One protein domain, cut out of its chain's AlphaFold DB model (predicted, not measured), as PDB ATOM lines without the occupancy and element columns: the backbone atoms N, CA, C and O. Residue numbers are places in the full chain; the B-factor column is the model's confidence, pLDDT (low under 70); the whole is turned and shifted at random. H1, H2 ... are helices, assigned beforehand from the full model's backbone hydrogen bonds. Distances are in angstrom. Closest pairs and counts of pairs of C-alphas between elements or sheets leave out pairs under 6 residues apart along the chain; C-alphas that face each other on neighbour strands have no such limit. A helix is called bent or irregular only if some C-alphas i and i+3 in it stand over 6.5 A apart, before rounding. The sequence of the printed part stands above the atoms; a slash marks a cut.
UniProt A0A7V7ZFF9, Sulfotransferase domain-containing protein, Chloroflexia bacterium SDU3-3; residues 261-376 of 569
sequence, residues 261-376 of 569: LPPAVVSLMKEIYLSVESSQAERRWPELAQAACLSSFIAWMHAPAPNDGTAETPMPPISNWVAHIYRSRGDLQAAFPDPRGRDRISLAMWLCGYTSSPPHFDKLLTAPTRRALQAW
ATOM      1  N   LEU A 261     -40.922  34.221 -26.401       86.62
ATOM      2  CA  LEU A 261     -41.768  35.097 -27.200       86.62
ATOM      3  C   LEU A 261     -43.034  35.449 -26.409       86.62
ATOM      4  O   LEU A 261     -43.574  34.597 -25.696       86.62
ATOM      5  N   PRO A 262     -43.588  36.664 -26.573       87.94
ATOM      6  CA  PRO A 262     -44.835  37.022 -25.912       87.94
ATOM      7  C   PRO A 262     -45.978  36.051 -26.264       87.94
ATOM      8  O   PRO A 262     -46.110  35.664 -27.432       87.94
ATOM      9  N   PRO A 263     -46.883  35.718 -25.321       87.31
ATOM     10  CA  PRO A 263     -47.958  34.748 -25.556       87.31
ATOM     11  C   PRO A 263     -48.849  35.044 -26.774       87.31
ATOM     12  O   PRO A 263     -49.285  34.121 -27.464       87.31
ATOM     13  N   ALA A 264     -49.101  36.324 -27.073       84.69
ATOM     14  CA  ALA A 264     -49.866  36.739 -28.251       84.69
ATOM     15  C   ALA A 264     -49.127  36.433 -29.567       84.69
ATOM     16  O   ALA A 264     -49.744  35.973 -30.526       84.69
ATOM     17  N   VAL A 265     -47.800  36.611 -29.596       88.38
ATOM     18  CA  VAL A 265     -46.955  36.269 -30.753       88.38
ATOM     19  C   VAL A 265     -46.938  34.763 -30.961       88.38
ATOM     20  O   VAL A 265     -47.203  34.308 -32.068       88.38
ATOM     21  N   VAL A 266     -46.711  33.990 -29.892       90.31
ATOM     22  CA  VAL A 266     -46.768  32.518 -29.926       90.31
ATOM     23  C   VAL A 266     -48.109  32.046 -30.487       90.31
ATOM     24  O   VAL A 266     -48.150  31.185 -31.362       90.31
ATOM     25  N   SER A 267     -49.209  32.644 -30.027       90.88
ATOM     26  CA  SER A 267     -50.561  32.288 -30.465       90.88
ATOM     27  C   SER A 267     -50.807  32.626 -31.935       90.88
ATOM     28  O   SER A 267     -51.361  31.800 -32.656       90.88
ATOM     29  N   LEU A 268     -50.342  33.784 -32.413       90.50
ATOM     30  CA  LEU A 268     -50.455  34.157 -33.825       90.50
ATOM     31  C   LEU A 268     -49.602  33.245 -34.716       90.50
ATOM     32  O   LEU A 268     -50.057  32.800 -35.765       90.50
ATOM     33  N   MET A 269     -48.373  32.945 -34.297       92.44
ATOM     34  CA  MET A 269     -47.469  32.056 -35.028       92.44
ATOM     35  C   MET A 269     -48.052  30.650 -35.140       92.44
ATOM     36  O   MET A 269     -48.070  30.089 -36.236       92.44
ATOM     37  N   LYS A 270     -48.609  30.122 -34.043       92.69
ATOM     38  CA  LYS A 270     -49.384  28.876 -34.042       92.69
ATOM     39  C   LYS A 270     -50.559  28.952 -35.005       92.69
ATOM     40  O   LYS A 270     -50.725  28.049 -35.815       92.69
ATOM     41  N   GLU A 271     -51.349  30.020 -34.946       92.12
ATOM     42  CA  GLU A 271     -52.516  30.190 -35.808       92.12
ATOM     43  C   GLU A 271     -52.136  30.168 -37.297       92.12
ATOM     44  O   GLU A 271     -52.747  29.443 -38.084       92.12
ATOM     45  N   ILE A 272     -51.098  30.920 -37.672       92.94
ATOM     46  CA  ILE A 272     -50.590  30.991 -39.044       92.94
ATOM     47  C   ILE A 272     -50.025  29.637 -39.468       92.94
ATOM     48  O   ILE A 272     -50.409  29.126 -40.519       92.94
ATOM     49  N   TYR A 273     -49.157  29.027 -38.658       93.75
ATOM     50  CA  TYR A 273     -48.571  27.722 -38.960       93.75
ATOM     51  C   TYR A 273     -49.656  26.664 -39.172       93.75
ATOM     52  O   TYR A 273     -49.620  25.950 -40.173       93.75
ATOM     53  N   LEU A 274     -50.650  26.610 -38.277       92.50
ATOM     54  CA  LEU A 274     -51.755  25.652 -38.325       92.50
ATOM     55  C   LEU A 274     -52.716  25.893 -39.502       92.50
ATOM     56  O   LEU A 274     -53.385  24.955 -39.934       92.50
ATOM     57  N   SER A 275     -52.742  27.107 -40.064       90.81
ATOM     58  CA  SER A 275     -53.531  27.441 -41.260       90.81
ATOM     59  C   SER A 275     -52.920  26.962 -42.582       90.81
ATOM     60  O   SER A 275     -53.629  26.852 -43.578       90.81
ATOM     61  N   VAL A 276     -51.617  26.668 -42.611       89.88
ATOM     62  CA  VAL A 276     -50.945  26.121 -43.800       89.88
ATOM     63  C   VAL A 276     -51.187  24.614 -43.858       89.88
ATOM     64  O   VAL A 276     -51.173  23.955 -42.828       89.88
ATOM     65  N   GLU A 277     -51.412  24.037 -45.036       87.69
ATOM     66  CA  GLU A 277     -51.560  22.582 -45.191       87.69
ATOM     67  C   GLU A 277     -50.318  21.847 -44.642       87.69
ATOM     68  O   GLU A 277     -49.198  22.262 -44.942       87.69
ATOM     69  N   SER A 278     -50.475  20.763 -43.868       83.50
ATOM     70  CA  SER A 278     -49.337  20.081 -43.221       83.50
ATOM     71  C   SER A 278     -48.249  19.669 -44.199       83.50
ATOM     72  O   SER A 278     -47.085  19.970 -43.960       83.50
ATOM     73  N   SER A 279     -48.623  19.093 -45.346       83.94
ATOM     74  CA  SER A 279     -47.660  18.698 -46.378       83.94
ATOM     75  C   SER A 279     -46.819  19.887 -46.862       83.94
ATOM     76  O   SER A 279     -45.647  19.740 -47.199       83.94
ATOM     77  N   GLN A 280     -47.401  21.087 -46.918       85.25
ATOM     78  CA  GLN A 280     -46.701  22.311 -47.301       85.25
ATOM     79  C   GLN A 280     -45.885  22.872 -46.139       85.25
ATOM     80  O   GLN A 280     -44.768  23.329 -46.360       85.25
ATOM     81  N   ALA A 281     -46.425  22.834 -44.921       85.38
ATOM     82  CA  ALA A 281     -45.748  23.302 -43.720       85.38
ATOM     83  C   ALA A 281     -44.484  22.476 -43.438       85.38
ATOM     84  O   ALA A 281     -43.428  23.056 -43.222       85.38
ATOM     85  N   GLU A 282     -44.562  21.147 -43.522       84.44
ATOM     86  CA  GLU A 282     -43.427  20.231 -43.343       84.44
ATOM     87  C   GLU A 282     -42.376  20.394 -44.444       84.44
ATOM     88  O   GLU A 282     -41.184  20.434 -44.154       84.44
ATOM     89  N   ARG A 283     -42.804  20.567 -45.704       86.00
ATOM     90  CA  ARG A 283     -41.882  20.845 -46.818       86.00
ATOM     91  C   ARG A 283     -41.171  22.190 -46.679       86.00
ATOM     92  O   ARG A 283     -40.016  22.305 -47.074       86.00
ATOM     93  N   ARG A 284     -41.862  23.222 -46.185       84.19
ATOM     94  CA  ARG A 284     -41.309  24.583 -46.058       84.19
ATOM     95  C   ARG A 284     -40.469  24.763 -44.802       84.19
ATOM     96  O   ARG A 284     -39.481  25.492 -44.843       84.19
ATOM     97  N   TRP A 285     -40.875  24.127 -43.710       87.81
ATOM     98  CA  TRP A 285     -40.288  24.287 -42.382       87.81
ATOM     99  C   TRP A 285     -40.026  22.925 -41.742       87.81
ATOM    100  O   TRP A 285     -40.639  22.592 -40.719       87.81
ATOM    101  N   PRO A 286     -39.126  22.117 -42.334       79.56
ATOM    102  CA  PRO A 286     -38.719  20.870 -41.714       79.56
ATOM    103  C   PRO A 286     -38.092  21.190 -40.357       79.56
ATOM    104  O   PRO A 286     -37.273  22.098 -40.247       79.56
ATOM    105  N   GLU A 287     -38.493  20.469 -39.312       78.06
ATOM    106  CA  GLU A 287     -37.884  20.595 -37.980       78.06
ATOM    107  C   GLU A 287     -38.062  21.983 -37.334       78.06
ATOM    108  O   GLU A 287     -37.153  22.506 -36.695       78.06
ATOM    109  N   LEU A 288     -39.259  22.577 -37.441       77.81
ATOM    110  CA  LEU A 288     -39.584  23.906 -36.888       77.81
ATOM    111  C   LEU A 288     -39.324  24.067 -35.371       77.81
ATOM    112  O   LEU A 288     -39.245  25.183 -34.866       77.81
ATOM    113  N   ALA A 289     -39.112  22.962 -34.652       69.94
ATOM    114  CA  ALA A 289     -38.637  22.964 -33.270       69.94
ATOM    115  C   ALA A 289     -37.176  23.434 -33.098       69.94
ATOM    116  O   ALA A 289     -36.762  23.728 -31.976       69.94
ATOM    117  N   GLN A 290     -36.384  23.492 -34.171       76.88
ATOM    118  CA  GLN A 290     -35.017  24.009 -34.162       76.88
ATOM    119  C   GLN A 290     -35.001  25.519 -34.433       76.88
ATOM    120  O   GLN A 290     -35.685  26.017 -35.328       76.88
ATOM    121  N   ALA A 291     -34.154  26.261 -33.711       70.94
ATOM    122  CA  ALA A 291     -34.077  27.724 -33.809       70.94
ATOM    123  C   ALA A 291     -33.774  28.241 -35.234       70.94
ATOM    124  O   ALA A 291     -34.304  29.275 -35.653       70.94
ATOM    125  N   ALA A 292     -32.964  27.506 -36.005       69.12
ATOM    126  CA  ALA A 292     -32.673  27.838 -37.399       69.12
ATOM    127  C   ALA A 292     -33.937  27.799 -38.281       69.12
ATOM    128  O   ALA A 292     -34.139  28.676 -39.120       69.12
ATOM    129  N   CYS A 293     -34.832  26.837 -38.047       73.75
ATOM    130  CA  CYS A 293     -36.087  26.716 -38.782       73.75
ATOM    131  C   CYS A 293     -37.150  27.720 -38.303       73.75
ATOM    132  O   CYS A 293     -37.904  28.262 -39.109       73.75
ATOM    133  N   LEU A 294     -37.161  28.094 -37.016       78.31
ATOM    134  CA  LEU A 294     -38.005  29.204 -36.552       78.31
ATOM    135  C   LEU A 294     -37.681  30.503 -37.306       78.31
ATOM    136  O   LEU A 294     -38.581  31.250 -37.690       78.31
ATOM    137  N   SER A 295     -36.396  30.740 -37.570       81.06
ATOM    138  CA  SER A 295     -35.940  31.901 -38.335       81.06
ATOM    139  C   SER A 295     -36.444  31.867 -39.781       81.06
ATOM    140  O   SER A 295     -36.833  32.908 -40.307       81.06
ATOM    141  N   SER A 296     -36.515  30.689 -40.415       84.44
ATOM    142  CA  SER A 296     -37.065  30.550 -41.771       84.44
ATOM    143  C   SER A 296     -38.590  30.730 -41.810       84.44
ATOM    144  O   SER A 296     -39.107  31.353 -42.739       84.44
ATOM    145  N   PHE A 297     -39.318  30.286 -40.778       90.38
ATOM    146  CA  PHE A 297     -40.749  30.569 -40.630       90.38
ATOM    147  C   PHE A 297     -41.022  32.061 -40.414       90.38
ATOM    148  O   PHE A 297     -41.878  32.630 -41.089       90.38
ATOM    149  N   ILE A 298     -40.261  32.724 -39.537       89.69
ATOM    150  CA  ILE A 298     -40.356  34.177 -39.321       89.69
ATOM    151  C   ILE A 298     -40.014  34.937 -40.608       89.69
ATOM    152  O   ILE A 298     -40.757  35.835 -41.009       89.69
ATOM    153  N   ALA A 299     -38.946  34.547 -41.306       90.31
ATOM    154  CA  ALA A 299     -38.587  35.134 -42.593       90.31
ATOM    155  C   ALA A 299     -39.716  34.973 -43.620       90.31
ATOM    156  O   ALA A 299     -40.067  35.935 -44.302       90.31
ATOM    157  N   TRP A 300     -40.346  33.797 -43.687       93.31
ATOM    158  CA  TRP A 300     -41.507  33.583 -44.546       93.31
ATOM    159  C   TRP A 300     -42.704  34.443 -44.135       93.31
ATOM    160  O   TRP A 300     -43.346  35.028 -45.006       93.31
ATOM    161  N   MET A 301     -43.006  34.565 -42.838       93.75
ATOM    162  CA  MET A 301     -44.093  35.428 -42.371       93.75
ATOM    163  C   MET A 301     -43.901  36.859 -42.873       93.75
ATOM    164  O   MET A 301     -44.872  37.471 -43.312       93.75
ATOM    165  N   HIS A 302     -42.665  37.362 -42.854       93.31
ATOM    166  CA  HIS A 302     -42.306  38.699 -43.329       93.31
ATOM    167  C   HIS A 302     -42.162  38.829 -44.846       93.31
ATOM    168  O   HIS A 302     -42.204  39.951 -45.351       93.31
ATOM    169  N   ALA A 303     -42.005  37.724 -45.574       92.94
ATOM    170  CA  ALA A 303     -41.941  37.751 -47.027       92.94
ATOM    171  C   ALA A 303     -43.263  38.279 -47.620       92.94
ATOM    172  O   ALA A 303     -44.329  38.045 -47.030       92.94
ATOM    173  N   PRO A 304     -43.223  38.966 -48.779       94.00
ATOM    174  CA  PRO A 304     -44.429  39.387 -49.484       94.00
ATOM    175  C   PRO A 304     -45.379  38.207 -49.709       94.00
ATOM    176  O   PRO A 304     -44.961  37.103 -50.069       94.00
ATOM    177  N   ALA A 305     -46.668  38.435 -49.480       93.88
ATOM    178  CA  ALA A 305     -47.688  37.437 -49.722       93.88
ATOM    179  C   ALA A 305     -47.777  37.116 -51.222       93.88
ATOM    180  O   ALA A 305     -47.512  37.983 -52.065       93.88
ATOM    181  N   PRO A 306     -48.219  35.902 -51.592       90.62
ATOM    182  CA  PRO A 306     -48.547  35.602 -52.975       90.62
ATOM    183  C   PRO A 306     -49.486  36.670 -53.551       90.62
ATOM    184  O   PRO A 306     -50.471  37.069 -52.912       90.62
ATOM    185  N   ASN A 307     -49.171  37.122 -54.764       87.38
ATOM    186  CA  ASN A 307     -49.911  38.148 -55.504       87.38
ATOM    187  C   ASN A 307     -49.883  39.557 -54.882       87.38
ATOM    188  O   ASN A 307     -50.768  40.354 -55.169       87.38
ATOM    189  N   ASP A 308     -48.913  39.888 -54.022       89.06
ATOM    190  CA  ASP A 308     -48.756  41.265 -53.523       89.06
ATOM    191  C   ASP A 308     -48.451  42.268 -54.658       89.06
ATOM    192  O   ASP A 308     -48.855  43.427 -54.584       89.06
ATOM    193  N   GLY A 309     -47.791  41.819 -55.734       83.31
ATOM    194  CA  GLY A 309     -47.536  42.619 -56.943       83.31
ATOM    195  C   GLY A 309     -46.574  43.799 -56.745       83.31
ATOM    196  O   GLY A 309     -46.440  44.628 -57.634       83.31
ATOM    197  N   THR A 310     -45.909  43.895 -55.591       74.81
ATOM    198  CA  THR A 310     -45.099  45.056 -55.175       74.81
ATOM    199  C   THR A 310     -43.665  45.049 -55.662       74.81
ATOM    200  O   THR A 310     -42.949  45.993 -55.345       74.81
ATOM    201  N   ALA A 311     -43.236  44.042 -56.430       71.75
ATOM    202  CA  ALA A 311     -41.842  43.924 -56.865       71.75
ATOM    203  C   ALA A 311     -41.309  45.201 -57.552       71.75
ATOM    204  O   ALA A 311     -40.108  45.445 -57.525       71.75
ATOM    205  N   GLU A 312     -42.199  46.030 -58.102       69.94
ATOM    206  CA  GLU A 312     -41.864  47.234 -58.864       69.94
ATOM    207  C   GLU A 312     -42.248  48.557 -58.172       69.94
ATOM    208  O   GLU A 312     -41.937  49.628 -58.687       69.94
ATOM    209  N   THR A 313     -42.910  48.530 -57.007       78.56
ATOM    210  CA  THR A 313     -43.392  49.757 -56.341       78.56
ATOM    211  C   THR A 313     -42.713  49.975 -54.990       78.56
ATOM    212  O   THR A 313     -42.617  49.023 -54.221       78.56
ATOM    213  N   PRO A 314     -42.360  51.217 -54.608       85.81
ATOM    214  CA  PRO A 314     -41.766  51.525 -53.302       85.81
ATOM    215  C   PRO A 314     -42.764  51.414 -52.130       85.81
ATOM    216  O   PRO A 314     -42.543  51.994 -51.073       85.81
ATOM    217  N   MET A 315     -43.896  50.728 -52.308       91.94
ATOM    218  CA  MET A 315     -44.929  50.588 -51.285       91.94
ATOM    219  C   MET A 315     -44.586  49.473 -50.280       91.94
ATOM    220  O   MET A 315     -43.940  48.493 -50.647       91.94
ATOM    221  N   PRO A 316     -45.067  49.561 -49.026       93.81
ATOM    222  CA  PRO A 316     -44.868  48.507 -48.036       93.81
ATOM    223  C   PRO A 316     -45.504  47.189 -48.497       93.81
ATOM    224  O   PRO A 316     -46.684  47.195 -48.865       93.81
ATOM    225  N   PRO A 317     -44.777  46.060 -48.459       94.69
ATOM    226  CA  PRO A 317     -45.322  44.794 -48.920       94.69
ATOM    227  C   PRO A 317     -46.411  44.289 -47.969       94.69
ATOM    228  O   PRO A 317     -46.268  44.363 -46.741       94.69
ATOM    229  N   ILE A 318     -47.478  43.703 -48.517       95.44
ATOM    230  CA  ILE A 318     -48.411  42.910 -47.709       95.44
ATOM    231  C   ILE A 318     -47.744  41.567 -47.454       95.44
ATOM    232  O   ILE A 318     -47.791  40.663 -48.282       95.44
ATOM    233  N   SER A 319     -47.089  41.446 -46.304       95.06
ATOM    234  CA  SER A 319     -46.424  40.208 -45.896       95.06
ATOM    235  C   SER A 319     -47.417  39.069 -45.607       95.06
ATOM    236  O   SER A 319     -48.616  39.301 -45.423       95.06
ATOM    237  N   ASN A 320     -46.937  37.822 -45.561       94.31
ATOM    238  CA  ASN A 320     -47.784  36.642 -45.341       94.31
ATOM    239  C   ASN A 320     -48.619  36.730 -44.054       94.31
ATOM    240  O   ASN A 320     -49.804  36.388 -44.077       94.31
ATOM    241  N   TRP A 321     -48.044  37.229 -42.955       93.75
ATOM    242  CA  TRP A 321     -48.784  37.379 -41.695       93.75
ATOM    243  C   TRP A 321     -49.845  38.488 -41.767       93.75
ATOM    244  O   TRP A 321     -50.957  38.302 -41.277       93.75
ATOM    245  N   VAL A 322     -49.559  39.607 -42.447       94.19
ATOM    246  CA  VAL A 322     -50.553  40.672 -42.671       94.19
ATOM    247  C   VAL A 322     -51.699  40.161 -43.536       94.19
ATOM    248  O   VAL A 322     -52.864  40.377 -43.209       94.19
ATOM    249  N   ALA A 323     -51.383  39.439 -44.613       94.25
ATOM    250  CA  ALA A 323     -52.390  38.834 -45.473       94.25
ATOM    251  C   ALA A 323     -53.258  37.826 -44.706       94.25
ATOM    252  O   ALA A 323     -54.457  37.741 -44.961       94.25
ATOM    253  N   HIS A 324     -52.670  37.072 -43.769       92.19
ATOM    254  CA  HIS A 324     -53.407  36.169 -42.884       92.19
ATOM    255  C   HIS A 324     -54.387  36.925 -41.986       92.19
ATOM    256  O   HIS A 324     -55.578  36.622 -42.013       92.19
ATOM    257  N   ILE A 325     -53.917  37.946 -41.262       90.19
ATOM    258  CA  ILE A 325     -54.768  38.765 -40.383       90.19
ATOM    259  C   ILE A 325     -55.891  39.435 -41.175       90.19
ATOM    260  O   ILE A 325     -57.041  39.426 -40.746       90.19
ATOM    261  N   TYR A 326     -55.583  39.992 -42.349       91.81
ATOM    262  CA  TYR A 326     -56.591  40.597 -43.213       91.81
ATOM    263  C   TYR A 326     -57.661  39.576 -43.632       91.81
ATOM    264  O   TYR A 326     -58.852  39.867 -43.569       91.81
ATOM    265  N   ARG A 327     -57.275  38.347 -44.006       88.75
ATOM    266  CA  ARG A 327     -58.233  37.283 -44.365       88.75
ATOM    267  C   ARG A 327     -59.077  36.803 -43.182       88.75
ATOM    268  O   ARG A 327     -60.241  36.468 -43.382       88.75
ATOM    269  N   SER A 328     -58.520  36.774 -41.973       83.56
ATOM    270  CA  SER A 328     -59.237  36.301 -40.783       83.56
ATOM    271  C   SER A 328     -60.169  37.351 -40.166       83.56
ATOM    272  O   SER A 328     -61.045  36.999 -39.374       83.56
ATOM    273  N   ARG A 329     -60.027  38.628 -40.542       84.25
ATOM    274  CA  ARG A 329     -60.750  39.757 -39.944       84.25
ATOM    275  C   ARG A 329     -61.665  40.474 -40.929       84.25
ATOM    276  O   ARG A 329     -61.237  41.344 -41.685       84.25
ATOM    277  N   GLY A 330     -62.958  40.159 -40.856       80.50
ATOM    278  CA  GLY A 330     -63.986  40.814 -41.672       80.50
ATOM    279  C   GLY A 330     -64.088  42.327 -41.443       80.50
ATOM    280  O   GLY A 330     -64.392  43.066 -42.373       80.50
ATOM    281  N   ASP A 331     -63.771  42.815 -40.240       83.00
ATOM    282  CA  ASP A 331     -63.728  44.251 -39.946       83.00
ATOM    283  C   ASP A 331     -62.593  44.964 -40.697       83.00
ATOM    284  O   ASP A 331     -62.802  46.057 -41.218       83.00
ATOM    285  N   LEU A 332     -61.426  44.325 -40.836       90.19
ATOM    286  CA  LEU A 332     -60.337  44.857 -41.660       90.19
ATOM    287  C   LEU A 332     -60.670  44.804 -43.148       90.19
ATOM    288  O   LEU A 332     -60.325  45.733 -43.866       90.19
ATOM    289  N   GLN A 333     -61.363  43.763 -43.609       90.12
ATOM    290  CA  GLN A 333     -61.821  43.681 -45.000       90.12
ATOM    291  C   GLN A 333     -62.825  44.783 -45.337       90.12
ATOM    292  O   GLN A 333     -62.770  45.363 -46.416       90.12
ATOM    293  N   ALA A 334     -63.719  45.104 -44.401       85.75
ATOM    294  CA  ALA A 334     -64.657  46.206 -44.560       85.75
ATOM    295  C   ALA A 334     -63.952  47.574 -44.528       85.75
ATOM    296  O   ALA A 334     -64.285  48.449 -45.324       85.75
ATOM    297  N   ALA A 335     -62.979  47.756 -43.628       90.88
ATOM    298  CA  ALA A 335     -62.236  49.009 -43.483       90.88
ATOM    299  C   ALA A 335     -61.224  49.255 -44.615       90.88
ATOM    300  O   ALA A 335     -60.999  50.405 -44.989       90.88
ATOM    301  N   PHE A 336     -60.635  48.193 -45.172       95.25
ATOM    302  CA  PHE A 336     -59.599  48.256 -46.206       95.25
ATOM    303  C   PHE A 336     -59.923  47.326 -47.388       95.25
ATOM    304  O   PHE A 336     -59.186  46.366 -47.601       95.25
ATOM    305  N   PRO A 337     -61.000  47.573 -48.163       94.56
ATOM    306  CA  PRO A 337     -61.470  46.638 -49.191       94.56
ATOM    307  C   PRO A 337     -60.427  46.252 -50.247       94.56
ATOM    308  O   PRO A 337     -60.487  45.150 -50.794       94.56
ATOM    309  N   ASP A 338     -59.477  47.143 -50.536       95.12
ATOM    310  CA  ASP A 338     -58.389  46.914 -51.482       95.12
ATOM    311  C   ASP A 338     -57.007  47.058 -50.807       95.12
ATOM    312  O   ASP A 338     -56.296  48.052 -51.006       95.12
ATOM    313  N   PRO A 339     -56.579  46.059 -50.009       95.25
ATOM    314  CA  PRO A 339     -55.340  46.122 -49.230       95.25
ATOM    315  C   PRO A 339     -54.079  46.005 -50.096       95.25
ATOM    316  O   PRO A 339     -52.973  46.180 -49.591       95.25
ATOM    317  N   ARG A 340     -54.220  45.661 -51.384       93.81
ATOM    318  CA  ARG A 340     -53.110  45.544 -52.343       93.81
ATOM    319  C   ARG A 340     -53.025  46.731 -53.302       93.81
ATOM    320  O   ARG A 340     -51.993  46.899 -53.944       93.81
ATOM    321  N   GLY A 341     -54.069  47.550 -53.389       93.31
ATOM    322  CA  GLY A 341     -54.094  48.791 -54.149       93.31
ATOM    323  C   GLY A 341     -54.315  49.992 -53.238       93.31
ATOM    324  O   GLY A 341     -53.430  50.365 -52.463       93.31
ATOM    325  N   ARG A 342     -55.485  50.628 -53.351       93.38
ATOM    326  CA  ARG A 342     -55.753  51.957 -52.764       93.38
ATOM    327  C   ARG A 342     -55.646  52.010 -51.235       93.38
ATOM    328  O   ARG A 342     -55.257  53.045 -50.703       93.38
ATOM    329  N   ASP A 343     -55.952  50.914 -50.540       96.12
ATOM    330  CA  ASP A 343     -56.036  50.878 -49.076       96.12
ATOM    331  C   ASP A 343     -54.750  50.331 -48.427       96.12
ATOM    332  O   ASP A 343     -54.648  50.280 -47.200       96.12
ATOM    333  N   ARG A 344     -53.733  49.965 -49.228       95.75
ATOM    334  CA  ARG A 344     -52.464  49.378 -48.755       95.75
ATOM    335  C   ARG A 344     -51.778  50.226 -47.685       95.75
ATOM    336  O   ARG A 344     -51.379  49.707 -46.644       95.75
ATOM    337  N   ILE A 345     -51.624  51.525 -47.940       96.56
ATOM    338  CA  ILE A 345     -50.943  52.435 -47.009       96.56
ATOM    339  C   ILE A 345     -51.762  52.605 -45.730       96.56
ATOM    340  O   ILE A 345     -51.200  52.516 -44.642       96.56
ATOM    341  N   SER A 346     -53.081  52.765 -45.846       95.81
ATOM    342  CA  SER A 346     -53.978  52.856 -44.689       95.81
ATOM    343  C   SER A 346     -53.891  51.606 -43.811       95.81
ATOM    344  O   SER A 346     -53.796  51.726 -42.592       95.81
ATOM    345  N   LEU A 347     -53.841  50.412 -44.415       95.75
ATOM    346  CA  LEU A 347     -53.660  49.152 -43.694       95.75
ATOM    347  C   LEU A 347     -52.284  49.077 -43.012       95.75
ATOM    348  O   LEU A 347     -52.195  48.680 -41.851       95.75
ATOM    349  N   ALA A 348     -51.207  49.477 -43.695       95.06
ATOM    350  CA  ALA A 348     -49.861  49.499 -43.121       95.06
ATOM    351  C   ALA A 348     -49.737  50.494 -41.951       95.06
ATOM    352  O   ALA A 348     -49.120  50.173 -40.931       95.06
ATOM    353  N   MET A 349     -50.358  51.672 -42.067       93.81
ATOM    354  CA  MET A 349     -50.451  52.661 -40.990       93.81
ATOM    355  C   MET A 349     -51.281  52.132 -39.822       93.81
ATOM    356  O   MET A 349     -50.834  52.219 -38.681       93.81
ATOM    357  N   TRP A 350     -52.439  51.519 -40.103       93.06
ATOM    358  CA  TRP A 350     -53.265  50.878 -39.083       93.06
ATOM    359  C   TRP A 350     -52.470  49.820 -38.323       93.06
ATOM    360  O   TRP A 350     -52.475  49.847 -37.100       93.06
ATOM    361  N   LEU A 351     -51.716  48.956 -39.012       91.81
ATOM    362  CA  LEU A 351     -50.842  47.983 -38.356       91.81
ATOM    363  C   LEU A 351     -49.842  48.686 -37.434       91.81
ATOM    364  O   LEU A 351     -49.805  48.381 -36.250       91.81
ATOM    365  N   CYS A 352     -49.079  49.660 -37.937       88.94
ATOM    366  CA  CYS A 352     -48.043  50.335 -37.147       88.94
ATOM    367  C   CYS A 352     -48.596  51.104 -35.932       88.94
ATOM    368  O   CYS A 352     -47.947  51.127 -34.880       88.94
ATOM    369  N   GLY A 353     -49.781  51.708 -36.057       85.12
ATOM    370  CA  GLY A 353     -50.463  52.412 -34.969       85.12
ATOM    371  C   GLY A 353     -51.107  51.453 -33.963       85.12
ATOM    372  O   GLY A 353     -50.934  51.607 -32.755       85.12
ATOM    373  N   TYR A 354     -51.778  50.406 -34.448       77.94
ATOM    374  CA  TYR A 354     -52.468  49.414 -33.620       77.94
ATOM    375  C   TYR A 354     -51.497  48.637 -32.722       77.94
ATOM    376  O   TYR A 354     -51.815  48.329 -31.576       77.94
ATOM    377  N   THR A 355     -50.274  48.374 -33.193       65.06
ATOM    378  CA  THR A 355     -49.247  47.658 -32.414       65.06
ATOM    379  C   THR A 355     -48.584  48.536 -31.355       65.06
ATOM    380  O   THR A 355     -47.824  48.038 -30.529       65.06
ATOM    381  N   SER A 356     -48.831  49.848 -31.380       59.12
ATOM    382  CA  SER A 356     -48.278  50.784 -30.398       59.12
ATOM    383  C   SER A 356     -49.085  50.798 -29.089       59.12
ATOM    384  O   SER A 356     -48.614  51.349 -28.098       59.12
ATOM    385  N   SER A 357     -50.248  50.133 -29.051       56.44
ATOM    386  CA  SER A 357     -50.987  49.828 -27.820       56.44
ATOM    387  C   SER A 357     -50.753  48.362 -27.415       56.44
ATOM    388  O   SER A 357     -51.236  47.454 -28.099       56.44
ATOM    389  N   PRO A 358     -50.015  48.089 -26.321       53.38
ATOM    390  CA  PRO A 358     -49.947  46.749 -25.745       53.38
ATOM    391  C   PRO A 358     -51.361  46.230 -25.448       53.38
ATOM    392  O   PRO A 358     -52.207  47.024 -25.030       53.38
ATOM    393  N   PRO A 359     -51.640  44.924 -25.613       54.44
ATOM    394  CA  PRO A 359     -50.688  43.816 -25.774       54.44
ATOM    395  C   PRO A 359     -50.606  43.220 -27.197       54.44
ATOM    396  O   PRO A 359     -50.146  42.092 -27.357       54.44
ATOM    397  N   HIS A 360     -51.117  43.899 -28.226       63.22
ATOM    398  CA  HIS A 360     -51.663  43.149 -29.362       63.22
ATOM    399  C   HIS A 360     -50.647  42.543 -30.334       63.22
ATOM    400  O   HIS A 360     -50.902  41.452 -30.832       63.22
ATOM    401  N   PHE A 361     -49.506  43.185 -30.588       69.56
ATOM    402  CA  PHE A 361     -48.487  42.634 -31.484       69.56
ATOM    403  C   PHE A 361     -47.099  43.148 -31.111       69.56
ATOM    404  O   PHE A 361     -46.906  44.341 -30.881       69.56
ATOM    405  N   ASP A 362     -46.131  42.240 -31.077       76.38
ATOM    406  CA  ASP A 362     -44.746  42.559 -30.746       76.38
ATOM    407  C   ASP A 362     -44.054  43.368 -31.862       76.38
ATOM    408  O   ASP A 362     -44.387  43.261 -33.051       76.38
ATOM    409  N   LYS A 363     -43.056  44.174 -31.477       81.25
ATOM    410  CA  LYS A 363     -42.199  44.925 -32.407       81.25
ATOM    411  C   LYS A 363     -41.518  44.006 -33.425       81.25
ATOM    412  O   LYS A 363     -41.330  44.425 -34.561       81.25
ATOM    413  N   LEU A 364     -41.210  42.763 -33.059       83.19
ATOM    414  CA  LEU A 364     -40.642  41.739 -33.935       83.19
ATOM    415  C   LEU A 364     -41.495  41.524 -35.189       83.19
ATOM    416  O   LEU A 364     -40.971  41.553 -36.298       83.19
ATOM    417  N   LEU A 365     -42.817  41.387 -35.037       86.31
ATOM    418  CA  LEU A 365     -43.708  41.121 -36.170       86.31
ATOM    419  C   LEU A 365     -43.857  42.337 -37.092       86.31
ATOM    420  O   LEU A 365     -44.024  42.211 -38.306       86.31
ATOM    421  N   THR A 366     -43.792  43.532 -36.516       89.75
ATOM    422  CA  THR A 366     -44.179  44.765 -37.209       89.75
ATOM    423  C   THR A 366     -42.998  45.573 -37.708       89.75
ATOM    424  O   THR A 366     -43.176  46.397 -38.602       89.75
ATOM    425  N   ALA A 367     -41.787  45.315 -37.211       90.50
ATOM    426  CA  ALA A 367     -40.586  46.046 -37.591       90.50
ATOM    427  C   ALA A 367     -40.320  46.040 -39.108       90.50
ATOM    428  O   ALA A 367     -39.996  47.105 -39.638       90.50
ATOM    429  N   PRO A 368     -40.472  44.927 -39.857       92.38
ATOM    430  CA  PRO A 368     -40.285  44.962 -41.310       92.38
ATOM    431  C   PRO A 368     -41.313  45.845 -42.024       92.38
ATOM    432  O   PRO A 368     -40.923  46.700 -42.817       92.38
ATOM    433  N   THR A 369     -42.601  45.715 -41.683       92.25
ATOM    434  CA  THR A 369     -43.670  46.566 -42.234       92.25
ATOM    435  C   THR A 369     -43.450  48.034 -41.877       92.25
ATOM    436  O   THR A 369     -43.577  48.895 -42.741       92.25
ATOM    437  N   ARG A 370     -43.054  48.325 -40.631       93.00
ATOM    438  CA  ARG A 370     -42.750  49.681 -40.158       93.00
ATOM    439  C   ARG A 370     -41.588  50.292 -40.930       93.00
ATOM    440  O   ARG A 370     -41.723  51.413 -41.397       93.00
ATOM    441  N   ARG A 371     -40.483  49.562 -41.115       93.88
ATOM    442  CA  ARG A 371     -39.329  50.034 -41.903       93.88
ATOM    443  C   ARG A 371     -39.706  50.314 -43.354       93.88
ATOM    444  O   ARG A 371     -39.309  51.344 -43.886       93.88
ATOM    445  N   ALA A 372     -40.489  49.434 -43.979       94.06
ATOM    446  CA  ALA A 372     -40.951  49.641 -45.349       94.06
ATOM    447  C   ALA A 372     -41.901  50.847 -45.457       94.06
ATOM    448  O   ALA A 372     -41.750  51.667 -46.358       94.06
ATOM    449  N   LEU A 373     -42.831  51.003 -44.506       95.44
ATOM    450  CA  LEU A 373     -43.708  52.173 -44.421       95.44
ATOM    451  C   LEU A 373     -42.918  53.452 -44.182       95.44
ATOM    452  O   LEU A 373     -43.245  54.462 -44.786       95.44
ATOM    453  N   GLN A 374     -41.886  53.418 -43.343       95.50
ATOM    454  CA  GLN A 374     -41.030  54.566 -43.086       95.50
ATOM    455  C   GLN A 374     -40.257  54.955 -44.349       95.50
ATOM    456  O   GLN A 374     -40.310  56.113 -44.739       95.50
ATOM    457  N   ALA A 375     -39.609  54.000 -45.023       95.19
ATOM    458  CA  ALA A 375     -38.886  54.254 -46.271       95.19
ATOM    459  C   ALA A 375     -39.801  54.835 -47.361       95.19
ATOM    460  O   ALA A 375     -39.427  55.786 -48.041       95.19
ATOM    461  N   TRP A 376     -41.019  54.303 -47.490       96.06
ATOM    462  CA  TRP A 376     -42.037  54.862 -48.373       96.06
ATOM    463  C   TRP A 376     -42.446  56.274 -47.937       96.06
ATOM    464  O   TRP A 376     -42.434  57.196 -48.742       96.06
TER     465      TRP A 376
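What this domain is: This is residues 261 to 376 of the 569 residues of the protein "Sulfotransferase domain-containing protein" of Chloroflexia bacterium SDU3-3 (UniProt A0A7V7ZFF9). Seven helices stand in two groups with the short helix H4 between them: H1, H2 and H3 at one end, and the helical hairpin of H6 and H7 towards the other, with H5 beyond the far end of H4. H4 lies nearest the middle, and residues 303 to 319, a long stretch with no named element, loop round from H3 to H4. The printed part has 116 residues, with seven named helices in the order H1 to H7 and no named strand; the class is all helix. The whole is compact, with a radius of gyration of the C-alphas of 14.2 A, and rounded, spanning 38 by 32 by 28 A.

Where its parts are: Find C-alpha 263 at (-47.958, 34.748, -25.556); from there H1 runs through residues 263 to 275, 18.2 A long. After it come H2, residues 278 to 284, and H3, residues 291 to 302, 16.7 A long. Look next for C-alpha 320 at (-47.784, 36.642, -45.341), where H4 begins; it runs to residue 328, 12.3 A away. H5 holds residues 330 to 335, and H6 holds residues 344 to 354, 15.1 A long. H7, residues 363 to 376, is 18.8 A long and ends at C-alpha 376 at (-42.037, 54.862, -48.373). H7 is irregular: its C-alphas 365 and 368 are 7.3 A apart.

How they stand to each other: Start at H1, which is close to but not clearly touching H4; their closest C-alphas, of Ile 272 and His 324, are 7.0 A apart, and their lines are about perpendicular at 84 degrees. H1 and H3 are near each other, and so are H2 and H3. H3 touches H4 with residues 300 to 302 alone, closest at the C-alphas of Met 301 and Asn 320, 4.9 A, at a steep tilt of 61 degrees, the same way. H4 and H5 only just touch, with 3 pairs of C-alphas within 8 A, and only at the corner; the closest are those of Tyr 326 and Leu 332, 5.9 A. H5 and H6 are near each other. H6 and H7 form a helical hairpin and touch, closest at the C-alphas of Cys 352 and Arg 370, 6.1 A, at a steep tilt of 43 degrees, opposite ways. H4 and H7 are near each other, while H2 is apart from H6, for instance. Every O i to N i+4 pair is within hydrogen-bond range in H1 to H6, and 8 of 10 are in H7.

The domain as a whole: The two C-alphas farthest apart are those of Gln 290 and Arg 342, 39.5 A. The printed part has no cut, and the link from H3 to H4 is long. Confidence is under 70 at residues 289, 292 and 312 and at residues 355 to 361.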